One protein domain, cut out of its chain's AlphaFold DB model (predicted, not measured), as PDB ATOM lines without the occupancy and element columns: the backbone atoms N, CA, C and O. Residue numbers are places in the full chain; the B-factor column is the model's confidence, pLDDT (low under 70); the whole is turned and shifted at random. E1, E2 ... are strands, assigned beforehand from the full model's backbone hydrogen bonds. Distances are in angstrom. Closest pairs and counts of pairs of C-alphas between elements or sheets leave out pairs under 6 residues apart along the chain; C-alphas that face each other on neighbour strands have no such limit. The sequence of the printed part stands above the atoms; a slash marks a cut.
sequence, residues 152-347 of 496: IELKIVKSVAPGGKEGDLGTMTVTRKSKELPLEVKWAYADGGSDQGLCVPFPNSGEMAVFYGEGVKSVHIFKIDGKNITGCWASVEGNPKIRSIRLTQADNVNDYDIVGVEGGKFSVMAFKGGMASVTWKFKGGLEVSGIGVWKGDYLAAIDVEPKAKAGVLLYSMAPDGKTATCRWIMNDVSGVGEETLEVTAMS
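What this domain is: This is residues 152 to 347 of the 496 residues of an uncharacterized protein of Phragmitibacter flavus (UniProt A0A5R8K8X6). Two closed barrels of eight strands each are packed side by side, wall to wall, their axes turned crosswise; the chain makes E1 to E5 of the first barrel, builds the whole second barrel from E6 to E13, and returns to complete the first with E14 to E16. The walls meet where E12 and E13 pack on E5 and E14. The printed part has 196 residues, with no named helix and sixteen named strands, E1 to E16 in order; the class is all strand, and both barrels are antiparallel throughout. The whole is compact, with a radius of gyration of the C-alphas of 16.6 A and spans of 47 by 34 by 33 A.

Where its parts are: Find C-alpha 152 at (14.591, -24.946, -17.633), where E1 begins; it runs to residue 160 and bends by 63 degrees at residue 157. Then come E2, residues 170 to 176, E3, 183 to 189, E4, 194 to 202, 24.9 A long, and E5, 207 to 212. At C-alpha 216, (15.260, -4.872, -5.197), begins E6, residues 216 to 225, 26.5 A long. Read on through E7, 228 to 235, E8, 243 to 249, E9, 255 to 259, E10, 265 to 271, E11, 275 to 281, E12, 287 to 295, 25.1 A long with a bend of 51 degrees at residue 291, and E13, 298 to 304. Last come E14, 311 to 317, E15, 323 to 330, and E16, 337 to 346, 24.9 A long, which bends by 57 degrees at residue 343 and ends at C-alpha 346, (14.737, -28.267, -20.288).

How they stand to each other: Round the first barrel run E1, E2, E3, E4, E5, E14, E15, E16 and back to E1. E1 to E5 form a meander, each strand the antiparallel neighbour of the one before, as do E14 to E16. In the hairpin of E1 and E2, look at N 154 and O 172, 2.8 A apart; E5 and E14 have N 210 and O 313 at 2.8 A. Where E16 meets E1 to close the ring, N 342 and O 155 are 2.9 A apart. E6 to E13 form one meander, closed by E13 and E6, with N 220 and O 301 at 2.8 A. Between the barrels, E12 and E14 have 6 pairs of C-alphas within 8 A, the closest those of Gly 292 and Val 312, 6.0 A apart; the closest C-alphas of E5 and E13 are those of Ala 209 and Ala 300, 6.3 A apart. E4 and E6 are near each other, with 6 pairs of C-alphas within 10 A, while E1 and E9, for instance, are apart.

The domain as a whole: The two C-alphas farthest apart, those of Gly 192 and Asp 251, are 49.5 A from each other, while those of Ile 152 and Ser 347, the first and last printed, are 6.4 A apart. The printed part has no cut, and no link is long. Its mean pLDDT is 93.3; look for values under 70 at residues 180 and 239.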
ATOM      1  N   ILE A 152      13.566 -24.056 -18.170       95.31
ATOM      2  CA  ILE A 152      14.591 -24.946 -17.633       95.31
ATOM      3  C   ILE A 152      14.307 -25.135 -16.145       95.31
ATOM      4  O   ILE A 152      14.029 -24.177 -15.421       95.31
ATOM      5  N   GLU A 153      14.369 -26.376 -15.694       97.00
ATOM      6  CA  GLU A 153      14.266 -26.752 -14.296       97.00
ATOM      7  C   GLU A 153      15.623 -27.266 -13.820       97.00
ATOM      8  O   GLU A 153      16.257 -28.103 -14.470       97.00
ATOM      9  N   LEU A 154      16.086 -26.727 -12.696       97.62
ATOM     10  CA  LEU A 154      17.360 -27.057 -12.087       97.62
ATOM     11  C   LEU A 154      17.145 -27.429 -10.623       97.62
ATOM     12  O   LEU A 154      16.565 -26.668  -9.855       97.62
ATOM     13  N   LYS A 155      17.672 -28.571 -10.203       98.00
ATOM     14  CA  LYS A 155      17.704 -28.989  -8.805       98.00
ATOM     15  C   LYS A 155      18.995 -28.514  -8.152       98.00
ATOM     16  O   LYS A 155      20.075 -28.856  -8.623       98.00
ATOM     17  N   ILE A 156      18.898 -27.785  -7.046       98.06
ATOM     18  CA  ILE A 156      20.043 -27.406  -6.212       98.06
ATOM     19  C   ILE A 156      20.490 -28.654  -5.446       98.06
ATOM     20  O   ILE A 156      19.802 -29.119  -4.537       98.06
ATOM     21  N   VAL A 157      21.632 -29.221  -5.834       98.12
ATOM     22  CA  VAL A 157      22.190 -30.438  -5.216       98.12
ATOM     23  C   VAL A 157      23.228 -30.134  -4.142       98.12
ATOM     24  O   VAL A 157      23.533 -30.988  -3.313       98.12
ATOM     25  N   LYS A 158      23.762 -28.911  -4.137       98.12
ATOM     26  CA  LYS A 158      24.656 -28.401  -3.101       98.12
ATOM     27  C   LYS A 158      24.490 -26.892  -3.001       98.12
ATOM     28  O   LYS A 158      24.554 -26.224  -4.027       98.12
ATOM     29  N   SER A 159      24.353 -26.366  -1.789       97.38
ATOM     30  CA  SER A 159      24.353 -24.928  -1.513       97.38
ATOM     31  C   SER A 159      25.242 -24.639  -0.307       97.38
ATOM     32  O   SER A 159      25.231 -25.381   0.678       97.38
ATOM     33  N   VAL A 160      26.064 -23.600  -0.402       97.50
ATOM     34  CA  VAL A 160      26.966 -23.139   0.654       97.50
ATOM     35  C   VAL A 160      26.761 -21.639   0.818       97.50
ATOM     36  O   VAL A 160      27.086 -20.860  -0.075       97.50
ATOM     37  N   ALA A 161      26.230 -21.229   1.964       95.75
ATOM     38  CA  ALA A 161      26.008 -19.830   2.291       95.75
ATOM     39  C   ALA A 161      27.338 -19.085   2.542       95.75
ATOM     40  O   ALA A 161      28.350 -19.708   2.897       95.75
ATOM     41  N   PRO A 162      27.350 -17.740   2.446       92.62
ATOM     42  CA  PRO A 162      28.466 -16.928   2.908       92.62
ATOM     43  C   PRO A 162      28.878 -17.318   4.336       92.62
ATOM     44  O   PRO A 162      28.057 -17.379   5.251       92.62
ATOM     45  N   GLY A 163      30.161 -17.641   4.523       92.81
ATOM     46  CA  GLY A 163      30.689 -18.168   5.788       92.81
ATOM     47  C   GLY A 163      30.750 -19.698   5.887       92.81
ATOM     48  O   GLY A 163      31.171 -20.212   6.920       92.81
ATOM     49  N   GLY A 164      30.383 -20.429   4.829       95.25
ATOM     50  CA  GLY A 164      30.640 -21.869   4.697       95.25
ATOM     51  C   GLY A 164      29.588 -22.787   5.321       95.25
ATOM     52  O   GLY A 164      29.800 -23.997   5.365       95.25
ATOM     53  N   LYS A 165      28.470 -22.240   5.812       96.38
ATOM     54  CA  LYS A 165      27.336 -23.045   6.288       96.38
ATOM     55  C   LYS A 165      26.616 -23.686   5.105       96.38
ATOM     56  O   LYS A 165      26.584 -23.103   4.025       96.38
ATOM     57  N   GLU A 166      26.022 -24.854   5.320       97.12
ATOM     58  CA  GLU A 166      25.112 -25.446   4.336       97.12
ATOM     59  C   GLU A 166      23.941 -24.483   4.085       97.12
ATOM     60  O   GLU A 166      23.386 -23.917   5.028       97.12
ATOM     61  N   GLY A 167      23.658 -24.233   2.808       94.56
ATOM     62  CA  GLY A 167      22.517 -23.442   2.358       94.56
ATOM     63  C   GLY A 167      21.315 -24.325   2.024       94.56
ATOM     64  O   GLY A 167      21.403 -25.555   2.052       94.56
ATOM     65  N   ASP A 168      20.204 -23.688   1.672       94.81
ATOM     66  CA  ASP A 168      18.963 -24.390   1.363       94.81
ATOM     67  C   ASP A 168      19.049 -25.133   0.024       94.81
ATOM     68  O   ASP A 168      19.612 -24.654  -0.964       94.81
ATOM     69  N   LEU A 169      18.481 -26.339  -0.004       97.38
ATOM     70  CA  LEU A 169      18.304 -27.127  -1.220       97.38
ATOM     71  C   LEU A 169      16.888 -26.926  -1.760       97.38
ATOM     72  O   LEU A 169      15.952 -26.625  -1.016       97.38
ATOM     73  N   GLY A 170      16.707 -27.144  -3.058       97.06
ATOM     74  CA  GLY A 170      15.421 -26.920  -3.702       97.06
ATOM     75  C   GLY A 170      15.461 -27.103  -5.208       97.06
ATOM     76  O   GLY A 170      16.411 -27.655  -5.764       97.06
ATOM     77  N   THR A 171      14.421 -26.606  -5.860       97.62
ATOM     78  CA  THR A 171      14.294 -26.557  -7.313       97.62
ATOM     79  C   THR A 171      14.168 -25.108  -7.756       97.62
ATOM     80  O   THR A 171      13.393 -24.342  -7.191       97.62
ATOM     81  N   MET A 172      14.921 -24.741  -8.785       97.56
ATOM     82  CA  MET A 172      14.826 -23.480  -9.500       97.56
ATOM     83  C   MET A 172      14.194 -23.735 -10.867       97.56
ATOM     84  O   MET A 172      14.677 -24.564 -11.633       97.56
ATOM     85  N   THR A 173      13.152 -22.989 -11.204       96.69
ATOM     86  CA  THR A 173      12.567 -22.966 -12.545       96.69
ATOM     87  C   THR A 173      12.830 -21.606 -13.166       96.69
ATOM     88  O   THR A 173      12.486 -20.585 -12.572       96.69
ATOM     89  N   VAL A 174      13.423 -21.589 -14.359       95.25
ATOM     90  CA  VAL A 174      13.581 -20.376 -15.166       95.25
ATOM     91  C   VAL A 174      12.669 -20.479 -16.380       95.25
ATOM     92  O   VAL A 174      12.709 -21.473 -17.101       95.25
ATOM     93  N   THR A 175      11.871 -19.443 -16.617       93.25
ATOM     94  CA  THR A 175      10.830 -19.416 -17.649       93.25
ATOM     95  C   THR A 175      11.038 -18.236 -18.590       93.25
ATOM     96  O   THR A 175      11.132 -17.084 -18.164       93.25
ATOM     97  N   ARG A 176      11.052 -18.506 -19.895       87.25
ATOM     98  CA  ARG A 176      11.055 -17.497 -20.956       87.25
ATOM     99  C   ARG A 176       9.631 -17.252 -21.435       87.25
ATOM    100  O   ARG A 176       9.122 -17.997 -22.265       87.25
ATOM    101  N   LYS A 177       9.002 -16.172 -20.967       80.38
ATOM    102  CA  LYS A 177       7.670 -15.764 -21.452       80.38
ATOM    103  C   LYS A 177       7.708 -15.076 -22.818       80.38
ATOM    104  O   LYS A 177       6.792 -15.253 -23.611       80.38
ATOM    105  N   SER A 178       8.761 -14.310 -23.104       76.00
ATOM    106  CA  SER A 178       8.995 -13.706 -24.421       76.00
ATOM    107  C   SER A 178      10.491 -13.521 -24.695       76.00
ATOM    108  O   SER A 178      11.329 -13.760 -23.821       76.00
ATOM    109  N   LYS A 179      10.849 -13.129 -25.924       70.31
ATOM    110  CA  LYS A 179      12.250 -12.861 -26.302       70.31
ATOM    111  C   LYS A 179      12.711 -11.467 -25.874       70.31
ATOM    112  O   LYS A 179      13.910 -11.228 -25.771       70.31
ATOM    113  N   GLU A 180      11.765 -10.563 -25.653       67.88
ATOM    114  CA  GLU A 180      11.991  -9.153 -25.348       67.88
ATOM    115  C   GLU A 180      12.002  -8.858 -23.843       67.88
ATOM    116  O   GLU A 180      12.472  -7.795 -23.436       67.88
ATOM    117  N   LEU A 181      11.482  -9.772 -23.021       73.25
ATOM    118  CA  LEU A 181      11.405  -9.618 -21.571       73.25
ATOM    119  C   LEU A 181      12.525 -10.394 -20.859       73.25
ATOM    120  O   LEU A 181      13.016 -11.399 -21.383       73.25
ATOM    121  N   PRO A 182      12.922  -9.957 -19.649       80.94
ATOM    122  CA  PRO A 182      13.724 -10.781 -18.756       80.94
ATOM    123  C   PRO A 182      13.070 -12.147 -18.529       80.94
ATOM    124  O   PRO A 182      11.847 -12.289 -18.562       80.94
ATOM    125  N   LEU A 183      13.902 -13.149 -18.275       88.81
ATOM    126  CA  LEU A 183      13.442 -14.464 -17.855       88.81
ATOM    127  C   LEU A 183      12.886 -14.365 -16.432       88.81
ATOM    128  O   LEU A 183      13.424 -13.637 -15.600       88.81
ATOM    129  N   GLU A 184      11.832 -15.110 -16.137       91.62
ATOM    130  CA  GLU A 184      11.321 -15.224 -14.772       91.62
ATOM    131  C   GLU A 184      12.001 -16.390 -14.070       91.62
ATOM    132  O   GLU A 184      12.216 -17.435 -14.680       91.62
ATOM    133  N   VAL A 185      12.323 -16.224 -12.789       95.38
ATOM    134  CA  VAL A 185      12.889 -17.291 -11.961       95.38
ATOM    135  C   VAL A 185      12.006 -17.521 -10.753       95.38
ATOM    136  O   VAL A 185      11.559 -16.573 -10.108       95.38
ATOM    137  N   LYS A 186      11.780 -18.789 -10.424       96.31
ATOM    138  CA  LYS A 186      11.107 -19.211  -9.203       96.31
ATOM    139  C   LYS A 186      11.932 -20.284  -8.514       96.31
ATOM    140  O   LYS A 186      12.307 -21.264  -9.150       96.31
ATOM    141  N   TRP A 187      12.157 -20.122  -7.218       97.38
ATOM    142  CA  TRP A 187      12.748 -21.145  -6.363       97.38
ATOM    143  C   TRP A 187      11.666 -21.759  -5.483       97.38
ATOM    144  O   TRP A 187      10.791 -21.055  -4.979       97.38
ATOM    145  N   ALA A 188      11.736 -23.070  -5.294       96.56
ATOM    146  CA  ALA A 188      10.959 -23.823  -4.322       96.56
ATOM    147  C   ALA A 188      11.935 -24.626  -3.459       96.56
ATOM    148  O   ALA A 188      12.619 -25.520  -3.963       96.56
ATOM    149  N   TYR A 189      12.028 -24.287  -2.178       96.19
ATOM    150  CA  TYR A 189      12.974 -24.891  -1.245       96.19
ATOM    151  C   TYR A 189      12.361 -26.103  -0.537       96.19
ATOM    152  O   TYR A 189      11.141 -26.265  -0.459       96.19
ATOM    153  N   ALA A 190      13.221 -26.979  -0.018       92.88
ATOM    154  CA  ALA A 190      12.803 -28.219   0.636       92.88
ATOM    155  C   ALA A 190      11.988 -27.998   1.928       92.88
ATOM    156  O   ALA A 190      11.227 -28.878   2.325       92.88
ATOM    157  N   ASP A 191      12.129 -26.838   2.570       92.50
ATOM    158  CA  ASP A 191      11.376 -26.440   3.766       92.50
ATOM    159  C   ASP A 191       9.961 -25.905   3.452       92.50
ATOM    160  O   ASP A 191       9.208 -25.563   4.364       92.50
ATOM    161  N   GLY A 192       9.585 -25.852   2.169       95.19
ATOM    162  CA  GLY A 192       8.320 -25.292   1.692       95.19
ATOM    163  C   GLY A 192       8.371 -23.790   1.404       95.19
ATOM    164  O   GLY A 192       7.376 -23.231   0.937       95.19
ATOM    165  N   GLY A 193       9.509 -23.133   1.644       94.25
ATOM    166  CA  GLY A 193       9.752 -21.758   1.244       94.25
ATOM    167  C   GLY A 193       9.800 -21.598  -0.277       94.25
ATOM    168  O   GLY A 193      10.054 -22.538  -1.033       94.25
ATOM    169  N   SER A 194       9.584 -20.371  -0.746       95.06
ATOM    170  CA  SER A 194       9.766 -20.029  -2.156       95.06
ATOM    171  C   SER A 194      10.218 -18.588  -2.309       95.06
ATOM    172  O   SER A 194       9.796 -17.729  -1.540       95.06
ATOM    173  N   ASP A 195      11.026 -18.332  -3.331       95.12
ATOM    174  CA  ASP A 195      11.417 -16.993  -3.763       95.12
ATOM    175  C   ASP A 195      11.110 -16.837  -5.261       95.12
ATOM    176  O   ASP A 195      10.928 -17.818  -5.992       95.12
ATOM    177  N   GLN A 196      11.044 -15.592  -5.724       94.00
ATOM    178  CA  GLN A 196      10.880 -15.252  -7.135       94.00
ATOM    179  C   GLN A 196      11.840 -14.135  -7.522       94.00
ATOM    180  O   GLN A 196      12.272 -13.342  -6.680       94.00
ATOM    181  N   GLY A 197      12.183 -14.090  -8.803       93.75
ATOM    182  CA  GLY A 197      13.188 -13.179  -9.313       93.75
ATOM    183  C   GLY A 197      13.142 -13.002 -10.821       93.75
ATOM    184  O   GLY A 197      12.317 -13.581 -11.529       93.75
ATOM    185  N   LEU A 198      14.072 -12.187 -11.303       92.44
ATOM    186  CA  LEU A 198      14.285 -11.909 -12.717       92.44
ATOM    187  C   LEU A 198      15.659 -12.415 -13.134       92.44
ATOM    188  O   LEU A 198      16.613 -12.345 -12.366       92.44
ATOM    189  N   CYS A 199      15.772 -12.885 -14.365       93.06
ATOM    190  CA  CYS A 199      16.997 -13.415 -14.935       93.06
ATOM    191  C   CYS A 199      17.299 -12.743 -16.273       93.06
ATOM    192  O   CYS A 199      16.437 -12.595 -17.142       93.06
ATOM    193  N   VAL A 200      18.549 -12.324 -16.436       90.31
ATOM    194  CA  VAL A 200      19.062 -11.707 -17.653       90.31
ATOM    195  C   VAL A 200      20.293 -12.488 -18.112       90.31
ATOM    196  O   VAL A 200      21.319 -12.479 -17.426       90.31
ATOM    197  N   PRO A 201      20.232 -13.166 -19.272       89.44
ATOM    198  CA  PRO A 201      21.387 -13.862 -19.816       89.44
ATOM    199  C   PRO A 201      22.451 -12.870 -20.288       89.44
ATOM    200  O   PRO A 201      22.156 -11.904 -20.999       89.44
ATOM    201  N   PHE A 202      23.710 -13.134 -19.945       86.44
ATOM    202  CA  PHE A 202      24.840 -12.394 -20.485       86.44
ATOM    203  C   PHE A 202      25.142 -12.881 -21.910       86.44
ATOM    204  O   PHE A 202      25.379 -14.080 -22.113       86.44
ATOM    205  N   PRO A 203      25.176 -11.986 -22.915       78.56
ATOM    206  CA  PRO A 203      25.331 -12.385 -24.310       78.56
ATOM    207  C   PRO A 203      26.572 -13.247 -24.560       78.56
ATOM    208  O   PRO A 203      27.685 -12.849 -24.224       78.56
ATOM    209  N   ASN A 204      26.381 -14.396 -25.217       75.00
ATOM    210  CA  ASN A 204      27.439 -15.327 -25.645       75.00
ATOM    211  C   ASN A 204      28.338 -15.864 -24.516       75.00
ATOM    212  O   ASN A 204      29.469 -16.262 -24.773       75.00
ATOM    213  N   SER A 205      27.868 -15.856 -23.269       80.75
ATOM    214  CA  SER A 205      28.674 -16.315 -22.130       80.75
ATOM    215  C   SER A 205      28.277 -17.700 -21.610       80.75
ATOM    216  O   SER A 205      29.079 -18.336 -20.934       80.75
ATOM    217  N   GLY A 206      27.049 -18.154 -21.897       84.25
ATOM    218  CA  GLY A 206      26.443 -19.295 -21.196       84.25
ATOM    219  C   GLY A 206      26.103 -18.993 -19.730       84.25
ATOM    220  O   GLY A 206      25.804 -19.908 -18.964       84.25
ATOM    221  N   GLU A 207      26.160 -17.720 -19.335       92.50
ATOM    222  CA  GLU A 207      25.935 -17.263 -17.972       92.50
ATOM    223  C   GLU A 207      24.747 -16.316 -17.881       92.50
ATOM    224  O   GLU A 207      24.359 -15.656 -18.849       92.50
ATOM    225  N   MET A 208      24.158 -16.256 -16.695       94.81
ATOM    226  CA  MET A 208      22.957 -15.482 -16.429       94.81
ATOM    227  C   MET A 208      23.099 -14.742 -15.106       94.81
ATOM    228  O   MET A 208      23.500 -15.328 -14.100       94.81
ATOM    229  N   ALA A 209      22.749 -13.458 -15.114       96.62
ATOM    230  CA  ALA A 209      22.544 -12.688 -13.901       96.62
ATOM    231  C   ALA A 209      21.113 -12.902 -13.423       96.62
ATOM    232  O   ALA A 209      20.174 -12.764 -14.204       96.62
ATOM    233  N   VAL A 210      20.945 -13.224 -12.149       96.62
ATOM    234  CA  VAL A 210      19.633 -13.421 -11.542       96.62
ATOM    235  C   VAL A 210      19.495 -12.496 -10.344       96.62
ATOM    236  O   VAL A 210      20.435 -12.332  -9.575       96.62
ATOM    237  N   PHE A 211      18.330 -11.881 -10.193       95.81
ATOM    238  CA  PHE A 211      18.021 -10.901  -9.157       95.81
ATOM    239  C   PHE A 211      16.780 -11.352  -8.404       95.81
ATOM    240  O   PHE A 211      15.809 -11.769  -9.036       95.81
ATOM    241  N   TYR A 212      16.780 -11.248  -7.081       95.75
ATOM    242  CA  TYR A 212      15.638 -11.659  -6.265       95.75
ATOM    243  C   TYR A 212      15.548 -10.856  -4.968       95.75
ATOM    244  O   TYR A 212      16.521 -10.230  -4.538       95.75
ATOM    245  N   GLY A 213      14.380 -10.945  -4.334       94.25
ATOM    246  CA  GLY A 213      14.092 -10.352  -3.032       94.25
ATOM    247  C   GLY A 213      13.298  -9.047  -3.111       94.25
ATOM    248  O   GLY A 213      13.376  -8.298  -4.081       94.25
ATOM    249  N   GLU A 214      12.516  -8.783  -2.065       93.69
ATOM    250  CA  GLU A 214      11.644  -7.604  -1.945       93.69
ATOM    251  C   GLU A 214      12.409  -6.275  -1.860       93.69
ATOM    252  O   GLU A 214      11.850  -5.214  -2.122       93.69
ATOM    253  N   GLY A 215      13.699  -6.332  -1.513       95.56
ATOM    254  CA  GLY A 215      14.564  -5.162  -1.418       95.56
ATOM    255  C   GLY A 215      15.075  -4.637  -2.756       95.56
ATOM    256  O   GLY A 215      15.700  -3.581  -2.775       95.56
ATOM    257  N   VAL A 216      14.858  -5.348  -3.866       96.06
ATOM    258  CA  VAL A 216      15.260  -4.872  -5.197       96.06
ATOM    259  C   VAL A 216      14.384  -3.675  -5.568       96.06
ATOM    260  O   VAL A 216      13.166  -3.790  -5.543       96.06
ATOM    261  N   LYS A 217      14.978  -2.534  -5.938       95.94
ATOM    262  CA  LYS A 217      14.229  -1.343  -6.397       95.94
ATOM    263  C   LYS A 217      14.355  -1.092  -7.889       95.94
ATOM    264  O   LYS A 217      13.397  -0.680  -8.544       95.94
ATOM    265  N   SER A 218      15.517  -1.382  -8.457       94.62
ATOM    266  CA  SER A 218      15.736  -1.314  -9.899       94.62
ATOM    267  C   SER A 218      16.790  -2.315 -10.348       94.62
ATOM    268  O   SER A 218      17.672  -2.684  -9.577       94.62
ATOM    269  N   VAL A 219      16.690  -2.745 -11.605       94.94
ATOM    270  CA  VAL A 219      17.652  -3.630 -12.274       94.94
ATOM    271  C   VAL A 219      18.367  -2.837 -13.358       94.94
ATOM    272  O   VAL A 219      17.730  -2.127 -14.137       94.94
ATOM    273  N   HIS A 220      19.685  -2.980 -13.422       96.56
ATOM    274  CA  HIS A 220      20.579  -2.286 -14.339       96.56
ATOM    275  C   HIS A 220      21.408  -3.300 -15.113       96.56
ATOM    276  O   HIS A 220      22.005  -4.194 -14.517       96.56
ATOM    277  N   ILE A 221      21.496  -3.137 -16.430       94.94
ATOM    278  CA  ILE A 221      22.354  -3.941 -17.298       94.94
ATOM    279  C   ILE A 221      23.261  -2.999 -18.078       94.94
ATOM    280  O   ILE A 221      22.803  -2.135 -18.823       94.94
ATOM    281  N   PHE A 222      24.560  -3.192 -17.925       96.31
ATOM    282  CA  PHE A 222      25.605  -2.381 -18.516       96.31
ATOM    283  C   PHE A 222      26.454  -3.215 -19.473       96.31
ATOM    284  O   PHE A 222      26.761  -4.376 -19.207       96.31
ATOM    285  N   LYS A 223      26.872  -2.583 -20.567       94.94
ATOM    286  CA  LYS A 223      27.938  -3.023 -21.462       94.94
ATOM    287  C   LYS A 223      29.090  -2.028 -21.379       94.94
ATOM    288  O   LYS A 223      28.889  -0.821 -21.521       94.94
ATOM    289  N   ILE A 224      30.282  -2.555 -21.194       93.62
ATOM    290  CA  ILE A 224      31.512  -1.834 -20.917       93.62
ATOM    291  C   ILE A 224      32.359  -1.856 -22.185       93.62
ATOM    292  O   ILE A 224      32.526  -2.891 -22.820       93.62
ATOM    293  N   ASP A 225      32.832  -0.689 -22.595       91.88
ATOM    294  CA  ASP A 225      33.602  -0.479 -23.817       91.88
ATOM    295  C   ASP A 225      34.763   0.475 -23.509       91.88
ATOM    296  O   ASP A 225      34.680   1.705 -23.640       91.88
ATOM    297  N   GLY A 226      35.837  -0.109 -22.971       92.81
ATOM    298  CA  GLY A 226      36.985   0.627 -22.454       92.81
ATOM    299  C   GLY A 226      36.582   1.590 -21.337       92.81
ATOM    300  O   GLY A 226      36.151   1.173 -20.268       92.81
ATOM    301  N   LYS A 227      36.730   2.895 -21.590       96.12
ATOM    302  CA  LYS A 227      36.368   3.958 -20.638       96.12
ATOM    303  C   LYS A 227      34.896   4.361 -20.691       96.12
ATOM    304  O   LYS A 227      34.490   5.235 -19.936       96.12
ATOM    305  N   ASN A 228      34.100   3.805 -21.596       96.38
ATOM    306  CA  ASN A 228      32.695   4.167 -21.732       96.38
ATOM    307  C   ASN A 228      31.817   2.984 -21.346       96.38
ATOM    308  O   ASN A 228      32.110   1.845 -21.693       96.38
ATOM    309  N   ILE A 229      30.716   3.258 -20.660       95.94
ATOM    310  CA  ILE A 229      29.698   2.262 -20.345       95.94
ATOM    311  C   ILE A 229      28.380   2.731 -20.941       95.94
ATOM    312  O   ILE A 229      27.963   3.876 -20.768       95.94
ATOM    313  N   THR A 230      27.698   1.831 -21.631       95.12
ATOM    314  CA  THR A 230      26.312   2.021 -22.062       95.12
ATOM    315  C   THR A 230      25.450   0.997 -21.365       95.12
ATOM    316  O   THR A 230      25.804  -0.177 -21.355       95.12
ATOM    317  N   GLY A 231      24.314   1.398 -20.821       93.06
ATOM    318  CA  GLY A 231      23.408   0.466 -20.173       93.06
ATOM    319  C   GLY A 231      21.954   0.854 -20.314       93.06
ATOM    320  O   GLY A 231      21.605   1.899 -20.870       93.06
ATOM    321  N   CYS A 232      21.112  -0.005 -19.769       91.06
ATOM    322  CA  CYS A 232      19.715   0.271 -19.523       91.06
ATOM    323  C   CYS A 232      19.351  -0.099 -18.089       91.06
ATOM    324  O   CYS A 232      20.022  -0.911 -17.452       91.06
ATOM    325  N   TRP A 233      18.286   0.508 -17.585       93.69
ATOM    326  CA  TRP A 233      17.748   0.182 -16.277       93.69
ATOM    327  C   TRP A 233      16.231   0.299 -16.249       93.69
ATOM    328  O   TRP A 233      15.639   1.022 -17.055       93.69
ATOM    329  N   ALA A 234      15.604  -0.420 -15.326       87.69
ATOM    330  CA  ALA A 234      14.175  -0.342 -15.061       87.69
ATOM    331  C   ALA A 234      13.912  -0.459 -13.555       87.69
ATOM    332  O   ALA A 234      14.556  -1.251 -12.868       87.69
ATOM    333  N   SER A 235      12.961   0.330 -13.051       89.38
ATOM    334  CA  SER A 235      12.375   0.126 -11.716       89.38
ATOM    335  C   SER A 235      11.675  -1.231 -11.668       89.38
ATOM    336  O   SER A 235      11.127  -1.641 -12.686       89.38
ATOM    337  N   VAL A 236      11.660  -1.912 -10.521       84.62
ATOM    338  CA  VAL A 236      10.796  -3.097 -10.337       84.62
ATOM    339  C   VAL A 236       9.410  -2.725  -9.810       84.62
ATOM    340  O   VAL A 236       8.459  -3.479  -9.988       84.62
ATOM    341  N   GLU A 237       9.275  -1.546  -9.200       80.12
ATOM    342  CA  GLU A 237       8.002  -1.018  -8.716       80.12
ATOM    343  C   GLU A 237       7.311  -0.155  -9.787       80.12
ATOM    344  O   GLU A 237       7.963   0.586 -10.536       80.12
ATOM    345  N   GLY A 238       5.974  -0.196  -9.812       76.25
ATOM    346  CA  GLY A 238       5.130   0.661 -10.652       76.25
ATOM    347  C   GLY A 238       4.971   0.169 -12.094       76.25
ATOM    348  O   GLY A 238       4.904  -1.029 -12.339       76.25
ATOM    349  N   ASN A 239       4.863   1.105 -13.049       69.12
ATOM    350  CA  ASN A 239       4.917   0.801 -14.483       69.12
ATOM    351  C   ASN A 239       6.382   0.914 -14.963       69.12
ATOM    352  O   ASN A 239       6.845   2.035 -15.224       69.12
ATOM    353  N   PRO A 240       7.138  -0.199 -15.023       76.19
ATOM    354  CA  PRO A 240       8.571  -0.176 -15.270       76.19
ATOM    355  C   PRO A 240       8.865   0.322 -16.689       76.19
ATOM    356  O   PRO A 240       8.580  -0.340 -17.682       76.19
ATOM    357  N   LYS A 241       9.474   1.507 -16.797       77.38
ATOM    358  CA  LYS A 241       9.982   2.030 -18.071       77.38
ATOM    359  C   LYS A 241      11.474   1.763 -18.173       77.38
ATOM    360  O   LYS A 241      12.232   2.207 -17.311       77.38
ATOM    361  N   ILE A 242      11.888   1.101 -19.251       81.50
ATOM    362  CA  ILE A 242      13.305   0.922 -19.568       81.50
ATOM    363  C   ILE A 242      13.890   2.283 -19.943       81.50
ATOM    364  O   ILE A 242      13.423   2.950 -20.867       81.50
ATOM    365  N   ARG A 243      14.932   2.694 -19.229       87.62
ATOM    366  CA  ARG A 243      15.685   3.923 -19.476       87.62
ATOM    367  C   ARG A 243      17.096   3.576 -19.903       87.62
ATOM    368  O   ARG A 243      17.650   2.572 -19.475       87.62
ATOM    369  N   SER A 244      17.677   4.402 -20.767       90.31
ATOM    370  CA  SER A 244      19.084   4.276 -21.150       90.31
ATOM    371  C   SER A 244      19.957   5.091 -20.207       90.31
ATOM    372  O   SER A 244      19.589   6.202 -19.836       90.31
ATOM    373  N   ILE A 245      21.138   4.574 -19.889       95.12
ATOM    374  CA  ILE A 245      22.157   5.262 -19.100       95.12
ATOM    375  C   ILE A 245      23.500   5.177 -19.824       95.12
ATOM    376  O   ILE A 245      23.817   4.185 -20.484       95.12
ATOM    377  N   ARG A 246      24.286   6.249 -19.747       96.44
ATOM    378  CA  ARG A 246      25.647   6.301 -20.284       96.44
ATOM    379  C   ARG A 246      26.580   6.778 -19.195       96.44
ATOM    380  O   ARG A 246      26.256   7.741 -18.506       96.44
ATOM    381  N   LEU A 247      27.722   6.122 -19.069       97.38
ATOM    382  CA  LEU A 247      28.744   6.462 -18.096       97.38
ATOM    383  C   LEU A 247      30.094   6.624 -18.799       97.38
ATOM    384  O   LEU A 247      30.379   5.923 -19.772       97.38
ATOM    385  N   THR A 248      30.939   7.506 -18.283       97.50
ATOM    386  CA  THR A 248      32.325   7.667 -18.739       97.50
ATOM    387  C   THR A 248      33.254   7.559 -17.542       97.50
ATOM    388  O   THR A 248      33.039   8.222 -16.538       97.50
ATOM    389  N   GLN A 249      34.271   6.711 -17.633       97.69
ATOM    390  CA  GLN A 249      35.227   6.465 -16.563       97.69
ATOM    391  C   GLN A 249      35.939   7.764 -16.180       97.69
ATOM    392  O   GLN A 249      36.449   8.482 -17.045       97.69
ATOM    393  N   ALA A 250      35.960   8.043 -14.881       96.75
ATOM    394  CA  ALA A 250      36.688   9.145 -14.281       96.75
ATOM    395  C   ALA A 250      38.186   8.793 -14.146       96.75
ATOM    396  O   ALA A 250      38.675   7.817 -14.718       96.75
ATOM    397  N   ASP A 251      38.940   9.592 -13.388       94.94
ATOM    398  CA  ASP A 251      40.370   9.336 -13.162       94.94
ATOM    399  C   ASP A 251      40.617   8.045 -12.364       94.94
ATOM    400  O   ASP A 251      41.616   7.353 -12.572       94.94
ATOM    401  N   ASN A 252      39.694   7.699 -11.465       96.12
ATOM    402  CA  ASN A 252      39.690   6.425 -10.760       96.12
ATOM    403  C   ASN A 252      39.024   5.353 -11.633       96.12
ATOM    404  O   ASN A 252      37.902   5.533 -12.097       96.12
ATOM    405  N   VAL A 253      39.697   4.212 -11.812       94.94
ATOM    406  CA  VAL A 253      39.240   3.095 -12.661       94.94
ATOM    407  C   VAL A 253      37.866   2.535 -12.254       94.94
ATOM    408  O   VAL A 253      37.150   1.977 -13.087       94.94
ATOM    409  N   ASN A 254      37.497   2.712 -10.987       96.56
ATOM    410  CA  ASN A 254      36.244   2.235 -10.407       96.56
ATOM    411  C   ASN A 254      35.115   3.270 -10.448       96.56
ATOM    412  O   ASN A 254      33.970   2.910 -10.182       96.56
ATOM    413  N   ASP A 255      35.416   4.521 -10.795       97.69
ATOM    414  CA  ASP A 255      34.459   5.621 -10.743       97.69
ATOM    415  C   ASP A 255      34.117   6.082 -12.160       97.69
ATOM    416  O   ASP A 255      34.971   6.176 -13.040       97.69
ATOM    417  N   TYR A 256      32.851   6.408 -12.380       97.81
ATOM    418  CA  TYR A 256      32.312   6.817 -13.666       97.81
ATOM    419  C   TYR A 256      31.408   8.034 -13.484       97.81
ATOM    420  O   TYR A 256      30.641   8.125 -12.529       97.81
ATOM    421  N   ASP A 257      31.474   8.975 -14.413       97.94
ATOM    422  CA  ASP A 257      30.542  10.086 -14.535       97.94
ATOM    423  C   ASP A 257      29.279   9.644 -15.272       97.94
ATOM    424  O   ASP A 257      29.358   9.111 -16.380       97.94
ATOM    425  N   ILE A 258      28.111   9.888 -14.675       97.25
ATOM    426  CA  ILE A 258      26.815   9.655 -15.320       97.25
ATOM    427  C   ILE A 258      26.579  10.780 -16.333       97.25
ATOM    428  O   ILE A 258      26.482  11.955 -15.976       97.25
ATOM    429  N   VAL A 259      26.476  10.421 -17.609       94.44
ATOM    430  CA  VAL A 259      26.301  11.366 -18.714       94.44
ATOM    431  C   VAL A 259      24.815  11.630 -18.944       94.44
ATOM    432  O   VAL A 259      24.039  10.708 -19.181       94.44
ATOM    433  N   GLY A 260      24.425  12.906 -18.958       90.69
ATOM    434  CA  GLY A 260      23.066  13.343 -19.287       90.69
ATOM    435  C   GLY A 260      22.443  14.223 -18.208       90.69
ATOM    436  O   GLY A 260      23.141  14.809 -17.383       90.69
ATOM    437  N   VAL A 261      21.113  14.335 -18.242       78.44
ATOM    438  CA  VAL A 261      20.342  15.205 -17.335       78.44
ATOM    439  C   VAL A 261      20.382  14.751 -15.877       78.44
ATOM    440  O   VAL A 261      20.332  15.594 -14.986       78.44
ATOM    441  N   GLU A 262      20.501  13.444 -15.636       85.19
ATOM    442  CA  GLU A 262      20.577  12.877 -14.286       85.19
ATOM    443  C   GLU A 262      21.889  13.295 -13.599       85.19
ATOM    444  O   GLU A 262      21.881  13.738 -12.445       85.19
ATOM    445  N   GLY A 263      23.002  13.252 -14.345       92.88
ATOM    446  CA  GLY A 263      24.338  13.579 -13.854       92.88
ATOM    447  C   GLY A 263      24.761  12.746 -12.636       92.88
ATOM    448  O   GLY A 263      24.027  11.893 -12.141       92.88
ATOM    449  N   GLY A 264      25.953  13.022 -12.110       96.38
ATOM    450  CA  GLY A 264      26.449  12.386 -10.889       96.38
ATOM    451  C   GLY A 264      27.545  11.357 -11.135       96.38
ATOM    452  O   GLY A 264      28.218  11.391 -12.165       96.38
ATOM    453  N   LYS A 265      27.752  10.474 -10.160       97.75
ATOM    454  CA  LYS A 265      28.814   9.470 -10.143       97.75
ATOM    455  C   LYS A 265      28.233   8.072  -9.980       97.75
ATOM    456  O   LYS A 265      27.301   7.869  -9.211       97.75
ATOM    457  N   PHE A 266      28.818   7.115 -10.674       97.94
ATOM    458  CA  PHE A 266      28.611   5.690 -10.481       97.94
ATOM    459  C   PHE A 266      29.945   5.071 -10.087       97.94
ATOM    460  O   PHE A 266      30.936   5.287 -10.773       97.94
ATOM    461  N   SER A 267      29.981   4.332  -8.986       98.00
ATOM    462  CA  SER A 267      31.190   3.653  -8.516       98.00
ATOM    463  C   SER A 267      30.938   2.153  -8.488       98.00
ATOM    464  O   SER A 267      29.872   1.722  -8.051       98.00
ATOM    465  N   VAL A 268      31.904   1.361  -8.942       97.31
ATOM    466  CA  VAL A 268      31.840  -0.104  -8.936       97.31
ATOM    467  C   VAL A 268      33.100  -0.673  -8.307       97.31
ATOM    468  O   VAL A 268      34.215  -0.383  -8.728       97.31
ATOM    469  N   MET A 269      32.925  -1.517  -7.298       96.56
ATOM    470  CA  MET A 269      34.012  -2.255  -6.669       96.56
ATOM    471  C   MET A 269      33.793  -3.740  -6.922       96.56
ATOM    472  O   MET A 269      32.910  -4.357  -6.332       96.56
ATOM    473  N   ALA A 270      34.582  -4.300  -7.836       94.00
ATOM    474  CA  ALA A 270      34.544  -5.722  -8.136       94.00
ATOM    475  C   ALA A 270      35.261  -6.534  -7.045       94.00
ATOM    476  O   ALA A 270      36.334  -6.170  -6.562       94.00
ATOM    477  N   PHE A 271      34.686  -7.679  -6.710       91.38
ATOM    478  CA  PHE A 271      35.226  -8.670  -5.793       91.38
ATOM    479  C   PHE A 271      35.500  -9.986  -6.526       91.38
ATOM    480  O   PHE A 271      35.152 -10.188  -7.695       91.38
ATOM    481  N   LYS A 272      36.138 -10.927  -5.823       87.25
ATOM    482  CA  LYS A 272      36.449 -12.250  -6.370       87.25
ATOM    483  C   LYS A 272      35.170 -12.953  -6.836       87.25
ATOM    484  O   LYS A 272      34.183 -13.001  -6.114       87.25
ATOM    485  N   GLY A 273      35.240 -13.567  -8.015       86.56
ATOM    486  CA  GLY A 273      34.160 -14.403  -8.539       86.56
ATOM    487  C   GLY A 273      33.106 -13.677  -9.361       86.56
ATOM    488  O   GLY A 273      32.025 -14.226  -9.531       86.56
ATOM    489  N   GLY A 274      33.424 -12.485  -9.871       92.62
ATOM    490  CA  GLY A 274      32.502 -11.719 -10.708       92.62
ATOM    491  C   GLY A 274      31.395 -11.049  -9.903       92.62
ATOM    492  O   GLY A 274      30.348 -10.768 -10.456       92.62
ATOM    493  N   MET A 275      31.606 -10.811  -8.610       95.88
ATOM    494  CA  MET A 275      30.678 -10.080  -7.744       95.88
ATOM    495  C   MET A 275      31.090  -8.614  -7.675       95.88
ATOM    496  O   MET A 275      32.267  -8.306  -7.850       95.88
ATOM    497  N   ALA A 276      30.162  -7.709  -7.394       96.75
ATOM    498  CA  ALA A 276      30.462  -6.293  -7.246       96.75
ATOM    499  C   ALA A 276      29.539  -5.612  -6.233       96.75
ATOM    500  O   ALA A 276      28.369  -5.969  -6.110       96.75
ATOM    501  N   SER A 277      30.055  -4.589  -5.555       97.06
ATOM    502  CA  SER A 277      29.232  -3.559  -4.918       97.06
ATOM    503  C   SER A 277      29.209  -2.338  -5.817       97.06
ATOM    504  O   SER A 277      30.229  -1.983  -6.417       97.06
ATOM    505  N   VAL A 278      28.065  -1.677  -5.883       97.88
ATOM    506  CA  VAL A 278      27.886  -0.484  -6.702       97.88
ATOM    507  C   VAL A 278      27.264   0.640  -5.891       97.88
ATOM    508  O   VAL A 278      26.516   0.408  -4.942       97.88
ATOM    509  N   THR A 279      27.582   1.872  -6.267       98.00
ATOM    510  CA  THR A 279      27.017   3.068  -5.645       98.00
ATOM    511  C   THR A 279      26.698   4.093  -6.719       98.00
ATOM    512  O   THR A 279      27.570   4.469  -7.504       98.00
ATOM    513  N   TRP A 280      25.459   4.575  -6.741       97.75
ATOM    514  CA  TRP A 280      25.034   5.700  -7.568       97.75
ATOM    515  C   TRP A 280      24.892   6.935  -6.690       97.75
ATOM    516  O   TRP A 280      24.184   6.917  -5.689       97.75
ATOM    517  N   LYS A 281      25.536   8.031  -7.082       97.44
ATOM    518  CA  LYS A 281      25.438   9.333  -6.429       97.44
ATOM    519  C   LYS A 281      24.981  10.370  -7.437       97.44
ATOM    520  O   LYS A 281      25.777  10.877  -8.225       97.44
ATOM    521  N   PHE A 282      23.698  10.690  -7.415       95.50
ATOM    522  CA  PHE A 282      23.087  11.614  -8.365       95.50
ATOM    523  C   PHE A 282      23.377  13.072  -7.996       95.50
ATOM    524  O   PHE A 282      23.648  13.408  -6.842       95.50
ATOM    525  N   LYS A 283      23.268  13.983  -8.972       93.00
ATOM    526  CA  LYS A 283      23.562  15.418  -8.783       93.00
ATOM    527  C   LYS A 283      22.729  16.086  -7.674       93.00
ATOM    528  O   LYS A 283      23.172  17.070  -7.092       93.00
ATOM    529  N   GLY A 284      21.550  15.541  -7.361       92.56
ATOM    530  CA  GLY A 284      20.684  15.989  -6.264       92.56
ATOM    531  C   GLY A 284      21.138  15.568  -4.859       92.56
ATOM    532  O   GLY A 284      20.423  15.832  -3.900       92.56
ATOM    533  N   GLY A 285      22.283  14.889  -4.727       94.25
ATOM    534  CA  GLY A 285      22.805  14.387  -3.452       94.25
ATOM    535  C   GLY A 285      22.209  13.049  -3.009       94.25
ATOM    536  O   GLY A 285      22.656  12.509  -2.003       94.25
ATOM    537  N   LEU A 286      21.240  12.506  -3.758       94.94
ATOM    538  CA  LEU A 286      20.725  11.159  -3.533       94.94
ATOM    539  C   LEU A 286      21.841  10.144  -3.795       94.94
ATOM    540  O   LEU A 286      22.423  10.123  -4.882       94.94
ATOM    541  N   GLU A 287      22.102   9.312  -2.795       96.75
ATOM    542  CA  GLU A 287      23.068   8.225  -2.849       96.75
ATOM    543  C   GLU A 287      22.341   6.897  -2.651       96.75
ATOM    544  O   GLU A 287      21.548   6.744  -1.723       96.75
ATOM    545  N   VAL A 288      22.594   5.964  -3.560       96.38
ATOM    546  CA  VAL A 288      21.925   4.672  -3.649       96.38
ATOM    547  C   VAL A 288      22.997   3.597  -3.702       96.38
ATOM    548  O   VAL A 288      23.947   3.703  -4.479       96.38
ATOM    549  N   SER A 289      22.856   2.575  -2.864       97.06
ATOM    550  CA  SER A 289      23.772   1.436  -2.828       97.06
ATOM    551  C   SER A 289      23.167   0.242  -3.544       97.06
ATOM    552  O   SER A 289      21.953   0.109  -3.662       97.06
ATOM    553  N   GLY A 290      24.034  -0.628  -4.033       97.44
ATOM    554  CA  GLY A 290      23.627  -1.800  -4.772       97.44
ATOM    555  C   GLY A 290      24.674  -2.887  -4.780       97.44
ATOM    556  O   GLY A 290      25.811  -2.731  -4.324       97.44
ATOM    557  N   ILE A 291      24.272  -3.996  -5.371       97.88
ATOM    558  CA  ILE A 291      25.110  -5.163  -5.603       97.88
ATOM    559  C   ILE A 291      24.955  -5.601  -7.053       97.88
ATOM    560  O   ILE A 291      23.958  -5.299  -7.707       97.88
ATOM    561  N   GLY A 292      25.957  -6.286  -7.586       97.50
ATOM    562  CA  GLY A 292      25.942  -6.717  -8.973       97.50
ATOM    563  C   GLY A 292      26.845  -7.901  -9.255       97.50
ATOM    564  O   GLY A 292      27.643  -8.322  -8.418       97.50
ATOM    565  N   VAL A 293      26.707  -8.415 -10.469       97.12
ATOM    566  CA  VAL A 293      27.540  -9.459 -11.046       97.12
ATOM    567  C   VAL A 293      28.120  -8.996 -12.371       97.12
ATOM    568  O   VAL A 293      27.463  -8.336 -13.174       97.12
ATOM    569  N   TRP A 294      29.373  -9.348 -12.601       93.88
ATOM    570  CA  TRP A 294      30.160  -8.930 -13.742       93.88
ATOM    571  C   TRP A 294      30.629 -10.154 -14.522       93.88
ATOM    572  O   TRP A 294      31.273 -11.046 -13.963       93.88
ATOM    573  N   LYS A 295      30.389 -10.152 -15.836       93.69
ATOM    574  CA  LYS A 295      30.953 -11.128 -16.769       93.69
ATOM    575  C   LYS A 295      31.466 -10.469 -18.046       93.69
ATOM    576  O   LYS A 295      30.697  -9.918 -18.828       93.69
ATOM    577  N   GLY A 296      32.769 -10.613 -18.301       91.38
ATOM    578  CA  GLY A 296      33.409 -10.088 -19.509       91.38
ATOM    579  C   GLY A 296      33.244  -8.574 -19.592       91.38
ATOM    580  O   GLY A 296      33.677  -7.868 -18.687       91.38
ATOM    581  N   ASP A 297      32.568  -8.103 -20.634       94.00
ATOM    582  CA  ASP A 297      32.265  -6.684 -20.846       94.00
ATOM    583  C   ASP A 297      30.876  -6.286 -20.322       94.00
ATOM    584  O   ASP A 297      30.336  -5.256 -20.717       94.00
ATOM    585  N   TYR A 298      30.246  -7.107 -19.482       95.50
ATOM    586  CA  TYR A 298      28.899  -6.863 -18.980       95.50
ATOM    587  C   TYR A 298      28.858  -6.808 -17.457       95.50
ATOM    588  O   TYR A 298      29.487  -7.614 -16.772       95.50
ATOM    589  N   LEU A 299      28.059  -5.879 -16.938       96.88
ATOM    590  CA  LEU A 299      27.735  -5.751 -15.520       96.88
ATOM    591  C   LEU A 299      26.218  -5.722 -15.378       96.88
ATOM    592  O   LEU A 299      25.543  -4.910 -16.002       96.88
ATOM    593  N   ALA A 300      25.690  -6.599 -14.542       97.00
ATOM    594  CA  ALA A 300      24.304  -6.607 -14.125       97.00
ATOM    595  C   ALA A 300      24.243  -6.209 -12.652       97.00
ATOM    596  O   ALA A 300      24.942  -6.799 -11.837       97.00
ATOM    597  N   ALA A 301      23.445  -5.214 -12.296       97.94
ATOM    598  CA  ALA A 301      23.393  -4.700 -10.934       97.94
ATOM    599  C   ALA A 301      21.968  -4.364 -10.511       97.94
ATOM    600  O   ALA A 301      21.102  -4.121 -11.348       97.94
ATOM    601  N   ILE A 302      21.744  -4.322  -9.204       97.69
ATOM    602  CA  ILE A 302      20.494  -3.874  -8.601       97.69
ATOM    603  C   ILE A 302      20.746  -2.746  -7.618       97.69
ATOM    604  O   ILE A 302      21.743  -2.746  -6.899       97.69
ATOM    605  N   ASP A 303      19.810  -1.809  -7.591       96.62
ATOM    606  CA  ASP A 303      19.582  -0.921  -6.455       96.62
ATOM    607  C   ASP A 303      18.871  -1.720  -5.360       96.62
ATOM    608  O   ASP A 303      17.886  -2.415  -5.647       96.62
ATOM    609  N   VAL A 304      19.391  -1.639  -4.135       96.31
ATOM    610  CA  VAL A 304      18.838  -2.341  -2.981       96.31
ATOM    611  C   VAL A 304      18.403  -1.372  -1.893       96.31
ATOM    612  O   VAL A 304      19.139  -0.475  -1.479       96.31
ATOM    613  N   GLU A 305      17.214  -1.618  -1.354       95.19
ATOM    614  CA  GLU A 305      16.779  -0.987  -0.119       95.19
ATOM    615  C   GLU A 305      17.655  -1.466   1.054       95.19
ATOM    616  O   GLU A 305      17.828  -2.676   1.242       95.19
ATOM    617  N   PRO A 306      18.233  -0.552   1.856       92.88
ATOM    618  CA  PRO A 306      19.089  -0.929   2.978       92.88
ATOM    619  C   PRO A 306      18.378  -1.893   3.935       92.88
ATOM    620  O   PRO A 306      17.253  -1.617   4.353       92.88
ATOM    621  N   LYS A 307      19.039  -2.988   4.341       91.19
ATOM    622  CA  LYS A 307      18.502  -4.024   5.249       91.19
ATOM    623  C   LYS A 307      17.354  -4.868   4.706       91.19
ATOM    624  O   LYS A 307      16.909  -5.774   5.412       91.19
ATOM    625  N   ALA A 308      16.887  -4.620   3.488       95.19
ATOM    626  CA  ALA A 308      15.892  -5.466   2.851       95.19
ATOM    627  C   ALA A 308      16.549  -6.705   2.223       95.19
ATOM    628  O   ALA A 308      17.692  -6.655   1.749       95.19
ATOM    629  N   LYS A 309      15.808  -7.822   2.193       95.00
ATOM    630  CA  LYS A 309      16.246  -9.061   1.539       95.00
ATOM    631  C   LYS A 309      16.337  -8.805   0.034       95.00
ATOM    632  O   LYS A 309      15.316  -8.656  -0.633       95.00
ATOM    633  N   ALA A 310      17.554  -8.768  -0.489       96.75
ATOM    634  CA  ALA A 310      17.838  -8.670  -1.913       96.75
ATOM    635  C   ALA A 310      19.143  -9.398  -2.226       96.75
ATOM    636  O   ALA A 310      20.064  -9.398  -1.407       96.75
ATOM    637  N   GLY A 311      19.241  -9.998  -3.405       96.69
ATOM    638  CA  GLY A 311      20.454 -10.684  -3.823       96.69
ATOM    639  C   GLY A 311      20.639 -10.715  -5.330       96.69
ATOM    640  O   GLY A 311      19.688 -10.561  -6.102       96.69
ATOM    641  N   VAL A 312      21.892 -10.920  -5.730       97.38
ATOM    642  CA  VAL A 312      22.285 -11.145  -7.123       97.38
ATOM    643  C   VAL A 312      23.049 -12.451  -7.208       97.38
ATOM    644  O   VAL A 312      23.939 -12.714  -6.397       97.38
ATOM    645  N   LEU A 313      22.704 -13.252  -8.208       97.56
ATOM    646  CA  LEU A 313      23.337 -14.522  -8.505       97.56
ATOM    647  C   LEU A 313      23.935 -14.492  -9.913       97.56
ATOM    648  O   LEU A 313      23.375 -13.894 -10.831       97.56
ATOM    649  N   LEU A 314      25.067 -15.165 -10.078       97.38
ATOM    650  CA  LEU A 314      25.701 -15.457 -11.355       97.38
ATOM    651  C   LEU A 314      25.641 -16.965 -11.579       97.38
ATOM    652  O   LEU A 314      26.382 -17.718 -10.943       97.38
ATOM    653  N   TYR A 315      24.763 -17.392 -12.482       96.75
ATOM    654  CA  TYR A 315      24.678 -18.782 -12.916       96.75
ATOM    655  C   TYR A 315      25.570 -19.005 -14.130       96.75
ATOM    656  O   TYR A 315      25.512 -18.229 -15.081       96.75
ATOM    657  N   SER A 316      26.325 -20.099 -14.127       95.56
ATOM    658  CA  SER A 316      27.111 -20.577 -15.264       95.56
ATOM    659  C   SER A 316      26.654 -21.982 -15.630       95.56
ATOM    660  O   SER A 316      26.805 -22.913 -14.836       95.56
ATOM    661  N   MET A 317      26.093 -22.139 -16.829       94.25
ATOM    662  CA  MET A 317      25.744 -23.452 -17.365       94.25
ATOM    663  C   MET A 317      27.009 -24.199 -17.787       94.25
ATOM    664  O   MET A 317      27.892 -23.632 -18.433       94.25
ATOM    665  N   ALA A 318      27.095 -25.486 -17.456       92.81
ATOM    666  CA  ALA A 318      28.141 -26.345 -17.988       92.81
ATOM    667  C   ALA A 318      27.964 -26.528 -19.510       92.81
ATOM    668  O   ALA A 318      26.831 -26.502 -20.001       92.81
ATOM    669  N   PRO A 319      29.049 -26.764 -20.276       85.19
ATOM    670  CA  PRO A 319      28.972 -26.926 -21.732       85.19
ATOM    671  C   PRO A 319      28.061 -28.066 -22.205       85.19
ATOM    672  O   PRO A 319      27.573 -28.035 -23.329       85.19
ATOM    673  N   ASP A 320      27.838 -29.078 -21.361       87.81
ATOM    674  CA  ASP A 320      26.945 -30.200 -21.654       87.81
ATOM    675  C   ASP A 320      25.461 -29.886 -21.403       87.81
ATOM    676  O   ASP A 320      24.603 -30.711 -21.717       87.81
ATOM    677  N   GLY A 321      25.157 -28.718 -20.828       89.88
ATOM    678  CA  GLY A 321      23.808 -28.291 -20.469       89.88
ATOM    679  C   GLY A 321      23.154 -29.122 -19.363       89.88
ATOM    680  O   GLY A 321      21.956 -28.975 -19.152       89.88
ATOM    681  N   LYS A 322      23.894 -29.998 -18.665       95.00
ATOM    682  CA  LYS A 322      23.343 -30.909 -17.644       95.00
ATOM    683  C   LYS A 322      23.527 -30.411 -16.224       95.00
ATOM    684  O   LYS A 322      22.794 -30.822 -15.329       95.00
ATOM    685  N   THR A 323      24.512 -29.553 -16.002       97.00
ATOM    686  CA  THR A 323      24.802 -28.988 -14.685       97.00
ATOM    687  C   THR A 323      24.983 -27.484 -14.777       97.00
ATOM    688  O   THR A 323      25.231 -26.933 -15.852       97.00
ATOM    689  N   ALA A 324      24.842 -26.810 -13.644       97.12
ATOM    690  CA  ALA A 324      25.149 -25.399 -13.510       97.12
ATOM    691  C   ALA A 324      25.847 -25.138 -12.177       97.12
ATOM    692  O   ALA A 324      25.632 -25.840 -11.189       97.12
ATOM    693  N   THR A 325      26.663 -24.094 -12.141       97.62
ATOM    694  CA  THR A 325      27.191 -23.542 -10.893       97.62
ATOM    695  C   THR A 325      26.622 -22.156 -10.678       97.62
ATOM    696  O   THR A 325      26.452 -21.406 -11.636       97.62
ATOM    697  N   CYS A 326      26.376 -21.805  -9.428       97.31
ATOM    698  CA  CYS A 326      25.905 -20.491  -9.036       97.31
ATOM    699  C   CYS A 326      26.887 -19.875  -8.050       97.31
ATOM    700  O   CYS A 326      27.431 -20.568  -7.189       97.31
ATOM    701  N   ARG A 327      27.085 -18.566  -8.148       96.88
ATOM    702  CA  ARG A 327      27.666 -17.765  -7.072       96.88
ATOM    703  C   ARG A 327      26.712 -16.636  -6.763       96.88
ATOM    704  O   ARG A 327      26.150 -16.068  -7.693       96.88
ATOM    705  N   TRP A 328      26.561 -16.269  -5.503       96.62
ATOM    706  CA  TRP A 328      25.610 -15.232  -5.128       96.62
ATOM    707  C   TRP A 328      26.085 -14.374  -3.968       96.62
ATOM    708  O   TRP A 328      26.892 -14.793  -3.137       96.62
ATOM    709  N   ILE A 329      25.563 -13.154  -3.923       96.62
ATOM    710  CA  ILE A 329      25.717 -12.220  -2.811       96.62
ATOM    711  C   ILE A 329      24.342 -11.702  -2.409       96.62
ATOM    712  O   ILE A 329      23.470 -11.503  -3.257       96.62
ATOM    713  N   MET A 330      24.160 -11.480  -1.112       95.56
ATOM    714  CA  MET A 330      22.974 -10.828  -0.569       95.56
ATOM    715  C   MET A 330      23.348  -9.469   0.002       95.56
ATOM    716  O   MET A 330      24.457  -9.272   0.502       95.56
ATOM    717  N   ASN A 331      22.393  -8.550  -0.048       94.75
ATOM    718  CA  ASN A 331      22.476  -7.292   0.664       94.75
ATOM    719  C   ASN A 331      22.718  -7.556   2.161       94.75
ATOM    720  O   ASN A 331      22.123  -8.466   2.737       94.75
ATOM    721  N   ASP A 332      23.624  -6.789   2.767       90.19
ATOM    722  CA  ASP A 332      24.020  -6.899   4.180       90.19
ATOM    723  C   ASP A 332      24.605  -8.253   4.643       90.19
ATOM    724  O   ASP A 332      24.806  -8.468   5.842       90.19
ATOM    725  N   VAL A 333      24.967  -9.152   3.721       91.31
ATOM    726  CA  VAL A 333      25.678 -10.396   4.048       91.31
ATOM    727  C   VAL A 333      27.098 -10.346   3.499       91.31
ATOM    728  O   VAL A 333      27.325 -10.196   2.303       91.31
ATOM    729  N   SER A 334      28.084 -10.490   4.386       91.50
ATOM    730  CA  SER A 334      29.491 -10.504   3.987       91.50
ATOM    731  C   SER A 334      29.890 -11.857   3.400       91.50
ATOM    732  O   SER A 334      29.694 -12.898   4.027       91.50
ATOM    733  N   GLY A 335      30.513 -11.829   2.223       93.00
ATOM    734  CA  GLY A 335      31.022 -13.011   1.531       93.00
ATOM    735  C   GLY A 335      30.178 -13.403   0.323       93.00
ATOM    736  O   GLY A 335      29.278 -12.680  -0.087       93.00
ATOM    737  N   VAL A 336      30.518 -14.546  -0.267       96.19
ATOM    738  CA  VAL A 336      29.885 -15.083  -1.479       96.19
ATOM    739  C   VAL A 336      29.375 -16.479  -1.153       96.19
ATOM    740  O   VAL A 336      30.120 -17.278  -0.581       96.19
ATOM    741  N   GLY A 337      28.116 -16.748  -1.481       96.62
ATOM    742  CA  GLY A 337      27.543 -18.086  -1.458       96.62
ATOM    743  C   GLY A 337      27.764 -18.793  -2.791       96.62
ATOM    744  O   GLY A 337      27.967 -18.148  -3.823       96.62
ATOM    745  N   GLU A 338      27.760 -20.119  -2.773       97.56
ATOM    746  CA  GLU A 338      27.986 -20.950  -3.956       97.56
ATOM    747  C   GLU A 338      26.974 -22.094  -4.007       97.56
ATOM    748  O   GLU A 338      26.663 -22.701  -2.983       97.56
ATOM    749  N   GLU A 339      26.493 -22.428  -5.204       98.12
ATOM    750  CA  GLU A 339      25.598 -23.566  -5.418       98.12
ATOM    751  C   GLU A 339      26.055 -24.421  -6.600       98.12
ATOM    752  O   GLU A 339      26.703 -23.954  -7.540       98.12
ATOM    753  N   THR A 340      25.693 -25.697  -6.560       98.00
ATOM    754  CA  THR A 340      25.778 -26.627  -7.688       98.00
ATOM    755  C   THR A 340      24.380 -27.134  -7.985       98.00
ATOM    756  O   THR A 340      23.654 -27.528  -7.068       98.00
ATOM    757  N   LEU A 341      24.014 -27.122  -9.263       98.19
ATOM    758  CA  LEU A 341      22.694 -27.495  -9.734       98.19
ATOM    759  C   LEU A 341      22.774 -28.549 -10.838       98.19
ATOM    760  O   LEU A 341      23.707 -28.555 -11.643       98.19
ATOM    761  N   GLU A 342      21.758 -29.397 -10.897       97.88
ATOM    762  CA  GLU A 342      21.541 -30.384 -11.955       97.88
ATOM    763  C   GLU A 342      20.292 -30.013 -12.745       97.88
ATOM    764  O   GLU A 342      19.250 -29.731 -12.159       97.88
ATOM    765  N   VAL A 343      20.375 -30.017 -14.073       96.81
ATOM    766  CA  VAL A 343      19.216 -29.786 -14.937       96.81
ATOM    767  C   VAL A 343      18.326 -31.023 -14.913       96.81
ATOM    768  O   VAL A 343      18.738 -32.099 -15.346       96.81
ATOM    769  N   THR A 344      17.101 -30.868 -14.418       97.44
ATOM    770  CA  THR A 344      16.105 -31.944 -14.329       97.44
ATOM    771  C   THR A 344      15.177 -31.963 -15.536       97.44
ATOM    772  O   THR A 344      14.753 -33.035 -15.966       97.44
ATOM    773  N   ALA A 345      14.902 -30.796 -16.120       95.12
ATOM    774  CA  ALA A 345      14.120 -30.650 -17.341       95.12
ATOM    775  C   ALA A 345      14.553 -29.399 -18.116       95.12
ATOM    776  O   ALA A 345      14.974 -28.405 -17.528       95.12
ATOM    777  N   MET A 346      14.449 -29.428 -19.445       94.00
ATOM    778  CA  MET A 346      14.737 -28.267 -20.288       94.00
ATOM    779  C   MET A 346      13.940 -28.341 -21.589       94.00
ATOM    780  O   MET A 346      13.942 -29.371 -22.263       94.00
ATOM    781  N   SER A 347      13.292 -27.242 -21.971       91.31
ATOM    782  CA  SER A 347      12.705 -27.106 -23.302       91.31
ATOM    783  C   SER A 347      13.807 -27.135 -24.377       91.31
ATOM    784  O   SER A 347      14.841 -26.489 -24.190       91.31
TER     785      SER A 347